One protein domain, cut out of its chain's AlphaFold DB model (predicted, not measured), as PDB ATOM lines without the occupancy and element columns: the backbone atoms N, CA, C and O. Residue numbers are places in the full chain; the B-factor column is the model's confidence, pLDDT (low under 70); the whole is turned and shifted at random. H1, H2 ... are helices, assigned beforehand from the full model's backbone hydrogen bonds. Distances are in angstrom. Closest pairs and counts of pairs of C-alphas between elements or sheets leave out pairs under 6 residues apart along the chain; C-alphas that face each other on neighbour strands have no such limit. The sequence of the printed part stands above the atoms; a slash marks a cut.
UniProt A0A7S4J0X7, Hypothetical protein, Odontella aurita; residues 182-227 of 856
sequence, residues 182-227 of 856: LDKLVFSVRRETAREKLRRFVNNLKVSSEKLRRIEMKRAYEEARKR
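Overview. This is residues 182 to 227 of the 856 residues of the protein "Hypothetical protein" of Odontella aurita (UniProt A0A7S4J0X7). One long helix, H2, makes nearly the whole length of this rod, and at its beginning the chain folds back so that the single short turn of H1 packs on residues 194 to 201 of H2. Residues 203 to 227 of H2 stick out free. The printed part has 46 residues with two named helices, H1 then H2, and no named strand; the class is all helix. The whole is extended, with a radius of gyration of the C-alphas of 17.0 A and spans of 54 by 14 by 7 A.

Arrangement. H1, residues 182 to 186, is joined by a tight link of 5 residues to H2, residues 192 to 227. The two helices touch, H2 with residues 194 to 201 alone; their closest C-alphas, those of Leu 185 and Ala 194, are 6.0 A apart. In H1 and H2 every O i to N i+4 pair is within hydrogen-bond range.

Along the chain. H1 begins at C-alpha 182, (-19.362, 14.059, -26.139). H2 measures 52.4 A, from C-alpha 192 at (-15.198, 0.591, -20.777) to C-alpha 227 at (-45.903, 42.187, -12.169).

Size, cuts and confidence. The two farthest C-alphas, of Arg 190 and Arg 227, are 53.6 A apart. The printed part has no cut. Mean pLDDT of the printed part is 81.2; residues 183, 185 to 190 and 192 are under 70.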
ATOM      1  N   LEU A 182     -18.313  15.045 -25.846       72.62
ATOM      2  CA  LEU A 182     -19.362  14.059 -26.139       72.62
ATOM      3  C   LEU A 182     -19.138  13.375 -27.494       72.62
ATOM      4  O   LEU A 182     -19.111  12.148 -27.549       72.62
ATOM      5  N   ASP A 183     -18.913  14.146 -28.558       65.94
ATOM      6  CA  ASP A 183     -18.711  13.620 -29.919       65.94
ATOM      7  C   ASP A 183     -17.501  12.663 -29.996       65.94
ATOM      8  O   ASP A 183     -17.555  11.576 -30.583       65.94
ATOM      9  N   LYS A 184     -16.415  13.012 -29.294       70.12
ATOM     10  CA  LYS A 184     -15.192  12.194 -29.188       70.12
ATOM     11  C   LYS A 184     -15.421  10.920 -28.364       70.12
ATOM     12  O   LYS A 184     -14.830   9.874 -28.653       70.12
ATOM     13  N   LEU A 185     -16.281  10.981 -27.346       62.56
ATOM     14  CA  LEU A 185     -16.671   9.827 -26.533       62.56
ATOM     15  C   LEU A 185     -17.634   8.889 -27.271       62.56
ATOM     16  O   LEU A 185     -17.488   7.675 -27.131       62.56
ATOM     17  N   VAL A 186     -18.551   9.412 -28.093       67.31
ATOM     18  CA  VAL A 186     -19.472   8.622 -28.934       67.31
ATOM     19  C   VAL A 186     -18.699   7.752 -29.931       67.31
ATOM     20  O   VAL A 186     -18.962   6.552 -30.026       67.31
ATOM     21  N   PHE A 187     -17.649   8.285 -30.564       56.66
ATOM     22  CA  PHE A 187     -16.730   7.490 -31.397       56.66
ATOM     23  C   PHE A 187     -15.928   6.422 -30.615       56.66
ATOM     24  O   PHE A 187     -15.362   5.507 -31.211       56.66
ATOM     25  N   SER A 188     -15.886   6.507 -29.280       56.25
ATOM     26  CA  SER A 188     -15.049   5.673 -28.402       56.25
ATOM     27  C   SER A 188     -15.814   4.579 -27.628       56.25
ATOM     28  O   SER A 188     -15.205   3.845 -26.845       56.25
ATOM     29  N   VAL A 189     -17.130   4.425 -27.842       58.72
ATOM     30  CA  VAL A 189     -18.078   3.616 -27.026       58.72
ATOM     31  C   VAL A 189     -17.720   2.122 -26.856       58.72
ATOM     32  O   VAL A 189     -18.246   1.454 -25.959       58.72
ATOM     33  N   ARG A 190     -16.786   1.577 -27.648       57.97
ATOM     34  CA  ARG A 190     -16.268   0.204 -27.471       57.97
ATOM     35  C   ARG A 190     -15.364   0.012 -26.240       57.97
ATOM     36  O   ARG A 190     -15.164  -1.129 -25.852       57.97
ATOM     37  N   ARG A 191     -14.824   1.071 -25.616       71.94
ATOM     38  CA  ARG A 191     -13.955   0.958 -24.420       71.94
ATOM     39  C   ARG A 191     -14.710   1.273 -23.125       71.94
ATOM     40  O   ARG A 191     -15.336   2.326 -23.022       71.94
ATOM     41  N   GLU A 192     -14.569   0.424 -22.105       63.59
ATOM     42  CA  GLU A 192     -15.198   0.591 -20.777       63.59
ATOM     43  C   GLU A 192     -14.890   1.961 -20.145       63.59
ATOM     44  O   GLU A 192     -15.775   2.661 -19.659       63.59
ATOM     45  N   THR A 193     -13.639   2.416 -20.250       73.69
ATOM     46  CA  THR A 193     -13.203   3.728 -19.747       73.69
ATOM     47  C   THR A 193     -13.848   4.907 -20.484       73.69
ATOM     48  O   THR A 193     -14.062   5.957 -19.877       73.69
ATOM     49  N   ALA A 194     -14.216   4.744 -21.758       73.06
ATOM     50  CA  ALA A 194     -14.997   5.733 -22.500       73.06
ATOM     51  C   ALA A 194     -16.485   5.679 -22.118       73.06
ATOM     52  O   ALA A 194     -17.100   6.730 -21.957       73.06
ATOM     53  N   ARG A 195     -17.050   4.484 -21.884       74.81
ATOM     54  CA  ARG A 195     -18.421   4.314 -21.364       74.81
ATOM     55  C   ARG A 195     -18.589   4.959 -19.989       74.81
ATOM     56  O   ARG A 195     -19.567   5.662 -19.764       74.81
ATOM     57  N   GLU A 196     -17.632   4.776 -19.084       73.00
ATOM     58  CA  GLU A 196     -17.669   5.377 -17.746       73.00
ATOM     59  C   GLU A 196     -17.488   6.904 -17.787       73.00
ATOM     60  O   GLU A 196     -18.208   7.627 -17.095       73.00
ATOM     61  N   LYS A 197     -16.610   7.425 -18.658       76.81
ATOM     62  CA  LYS A 197     -16.558   8.868 -18.949       76.81
ATOM     63  C   LYS A 197     -17.901   9.386 -19.471       76.81
ATOM     64  O   LYS A 197     -18.413  10.364 -18.935       76.81
ATOM     65  N   LEU A 198     -18.504   8.701 -20.443       80.56
ATOM     66  CA  LEU A 198     -19.796   9.062 -21.031       80.56
ATOM     67  C   LEU A 198     -20.937   9.027 -19.994       80.56
ATOM     68  O   LEU A 198     -21.763   9.935 -19.967       80.56
ATOM     69  N   ARG A 199     -20.955   8.048 -19.077       75.38
ATOM     70  CA  ARG A 199     -21.904   7.998 -17.946       75.38
ATOM     71  C   ARG A 199     -21.748   9.204 -17.016       75.38
ATOM     72  O   ARG A 199     -22.745   9.836 -16.668       75.38
ATOM     73  N   ARG A 200     -20.514   9.550 -16.624       79.50
ATOM     74  CA  ARG A 200     -20.228  10.739 -15.793       79.50
ATOM     75  C   ARG A 200     -20.641  12.023 -16.501       79.50
ATOM     76  O   ARG A 200     -21.300  12.862 -15.899       79.50
ATOM     77  N   PHE A 201     -20.325  12.126 -17.785       82.38
ATOM     78  CA  PHE A 201     -20.679  13.249 -18.637       82.38
ATOM     79  C   PHE A 201     -22.201  13.451 -18.752       82.38
ATOM     80  O   PHE A 201     -22.711  14.531 -18.465       82.38
ATOM     81  N   VAL A 202     -22.959  12.392 -19.061       80.38
ATOM     82  CA  VAL A 202     -24.433  12.431 -19.108       80.38
ATOM     83  C   VAL A 202     -25.035  12.802 -17.746       80.38
ATOM     84  O   VAL A 202     -26.026  13.530 -17.687       80.38
ATOM     85  N   ASN A 203     -24.434  12.358 -16.638       79.81
ATOM     86  CA  ASN A 203     -24.864  12.763 -15.298       79.81
ATOM     87  C   ASN A 203     -24.558  14.244 -15.007       79.81
ATOM     88  O   ASN A 203     -25.411  14.926 -14.439       79.81
ATOM     89  N   ASN A 204     -23.410  14.770 -15.449       85.81
ATOM     90  CA  ASN A 204     -23.096  16.200 -15.360       85.81
ATOM     91  C   ASN A 204     -24.093  17.042 -16.174       85.81
ATOM     92  O   ASN A 204     -24.638  18.005 -15.637       85.81
ATOM     93  N   LEU A 205     -24.416  16.649 -17.414       85.50
ATOM     94  CA  LEU A 205     -25.441  17.329 -18.219       85.50
ATOM     95  C   LEU A 205     -26.813  17.339 -17.526       85.50
ATOM     96  O   LEU A 205     -27.466  18.381 -17.488       85.50
ATOM     97  N   LYS A 206     -27.236  16.223 -16.915       80.06
ATOM     98  CA  LYS A 206     -28.483  16.164 -16.129       80.06
ATOM     99  C   LYS A 206     -28.467  17.153 -14.958       80.06
ATOM    100  O   LYS A 206     -29.432  17.896 -14.786       80.06
ATOM    101  N   VAL A 207     -27.365  17.234 -14.207       83.31
ATOM    102  CA  VAL A 207     -27.199  18.208 -13.111       83.31
ATOM    103  C   VAL A 207     -27.226  19.653 -13.628       83.31
ATOM    104  O   VAL A 207     -27.912  20.494 -13.046       83.31
ATOM    105  N   SER A 208     -26.550  19.946 -14.741       87.69
ATOM    106  CA  SER A 208     -26.539  21.277 -15.362       87.69
ATOM    107  C   SER A 208     -27.908  21.689 -15.913       87.69
ATOM    108  O   SER A 208     -28.316  22.834 -15.721       87.69
ATOM    109  N   SER A 209     -28.662  20.767 -16.522       87.88
ATOM    110  CA  SER A 209     -30.017  21.041 -17.028       87.88
ATOM    111  C   SER A 209     -31.014  21.360 -15.906       87.88
ATOM    112  O   SER A 209     -31.753  22.336 -16.000       87.88
ATOM    113  N   GLU A 210     -30.975  20.633 -14.785       85.50
ATOM    114  CA  GLU A 210     -31.804  20.940 -13.611       85.50
ATOM    115  C   GLU A 210     -31.329  22.221 -12.890       85.50
ATOM    116  O   GLU A 210     -32.152  22.975 -12.367       85.50
ATOM    117  N   LYS A 211     -30.024  22.549 -12.919       89.56
ATOM    118  CA  LYS A 211     -29.518  23.856 -12.455       89.56
ATOM    119  C   LYS A 211     -30.075  25.007 -13.306       89.56
ATOM    120  O   LYS A 211     -30.513  26.005 -12.737       89.56
ATOM    121  N   LEU A 212     -30.101  24.865 -14.634       90.31
ATOM    122  CA  LEU A 212     -30.711  25.841 -15.547       90.31
ATOM    123  C   LEU A 212     -32.216  25.988 -15.287       90.31
ATOM    124  O   LEU A 212     -32.678  27.104 -15.056       90.31
ATOM    125  N   ARG A 213     -32.952  24.874 -15.178       89.38
ATOM    126  CA  ARG A 213     -34.397  24.862 -14.888       89.38
ATOM    127  C   ARG A 213     -34.750  25.609 -13.594       89.38
ATOM    128  O   ARG A 213     -35.745  26.330 -13.535       89.38
ATOM    129  N   ARG A 214     -33.905  25.506 -12.560       89.56
ATOM    130  CA  ARG A 214     -34.044  26.270 -11.300       89.56
ATOM    131  C   ARG A 214     -33.785  27.769 -11.471       89.56
ATOM    132  O   ARG A 214     -34.456  28.569 -10.823       89.56
ATOM    133  N   ILE A 215     -32.844  28.164 -12.330       91.06
ATOM    134  CA  ILE A 215     -32.571  29.578 -12.645       91.06
ATOM    135  C   ILE A 215     -33.742  30.184 -13.432       91.06
ATOM    136  O   ILE A 215     -34.171  31.296 -13.127       91.06
ATOM    137  N   GLU A 216     -34.302  29.449 -14.392       93.81
ATOM    138  CA  GLU A 216     -35.498  29.856 -15.140       93.81
ATOM    139  C   GLU A 216     -36.717  29.994 -14.220       93.81
ATOM    140  O   GLU A 216     -37.390  31.022 -14.246       93.81
ATOM    141  N   MET A 217     -36.941  29.027 -13.323       90.75
ATOM    142  CA  MET A 217     -38.009  29.098 -12.321       90.75
ATOM    143  C   MET A 217     -37.830  30.286 -11.353       90.75
ATOM    144  O   MET A 217     -38.810  30.965 -11.042       90.75
ATOM    145  N   LYS A 218     -36.592  30.594 -10.925       93.50
ATOM    146  CA  LYS A 218     -36.277  31.794 -10.120       93.50
ATOM    147  C   LYS A 218     -36.637  33.075 -10.884       93.50
ATOM    148  O   LYS A 218     -37.336  33.921 -10.333       93.50
ATOM    149  N   ARG A 219     -36.233  33.193 -12.158       95.25
ATOM    150  CA  ARG A 219     -36.559  34.349 -13.018       95.25
ATOM    151  C   ARG A 219     -38.066  34.511 -13.225       95.25
ATOM    152  O   ARG A 219     -38.572  35.618 -13.081       95.25
ATOM    153  N   ALA A 220     -38.786  33.425 -13.509       94.62
ATOM    154  CA  ALA A 220     -40.238  33.453 -13.684       94.62
ATOM    155  C   ALA A 220     -40.964  33.900 -12.401       94.62
ATOM    156  O   ALA A 220     -41.910  34.683 -12.465       94.62
ATOM    157  N   TYR A 221     -40.490  33.461 -11.229       94.69
ATOM    158  CA  TYR A 221     -41.011  33.907  -9.935       94.69
ATOM    159  C   TYR A 221     -40.697  35.386  -9.648       94.69
ATOM    160  O   TYR A 221     -41.566  36.122  -9.181       94.69
ATOM    161  N   GLU A 222     -39.483  35.849  -9.956       95.38
ATOM    162  CA  GLU A 222     -39.089  37.258  -9.814       95.38
ATOM    163  C   GLU A 222     -39.883  38.177 -10.754       95.38
ATOM    164  O   GLU A 222     -40.320  39.249 -10.334       95.38
ATOM    165  N   GLU A 223     -40.156  37.744 -11.988       96.25
ATOM    166  CA  GLU A 223     -40.996  38.490 -12.927       96.25
ATOM    167  C   GLU A 223     -42.474  38.496 -12.502       96.25
ATOM    168  O   GLU A 223     -43.111  39.549 -12.504       96.25
ATOM    169  N   ALA A 224     -43.020  37.353 -12.071       94.94
ATOM    170  CA  ALA A 224     -44.381  37.270 -11.537       94.94
ATOM    171  C   ALA A 224     -44.557  38.165 -10.298       94.94
ATOM    172  O   ALA A 224     -45.553  38.882 -10.186       94.94
ATOM    173  N   ARG A 225     -43.558  38.188  -9.405       96.25
ATOM    174  CA  ARG A 225     -43.511  39.115  -8.271       96.25
ATOM    175  C   ARG A 225     -43.483  40.567  -8.739       96.25
ATOM    176  O   ARG A 225     -44.265  41.358  -8.223       96.25
ATOM    177  N   LYS A 226     -42.625  40.915  -9.707       96.81
ATOM    178  CA  LYS A 226     -42.555  42.284 -10.233       96.81
ATOM    179  C   LYS A 226     -43.914  42.722 -10.782       96.81
ATOM    180  O   LYS A 226     -44.433  43.731 -10.329       96.81
ATOM    181  N   ARG A 227     -44.550  41.915 -11.640       96.19
ATOM    182  CA  ARG A 227     -45.903  42.187 -12.169       96.19
ATOM    183  C   ARG A 227     -46.941  42.367 -11.051       96.19
ATOM    184  O   ARG A 227     -47.822  43.212 -11.169       96.19
TER     185      ARG A 227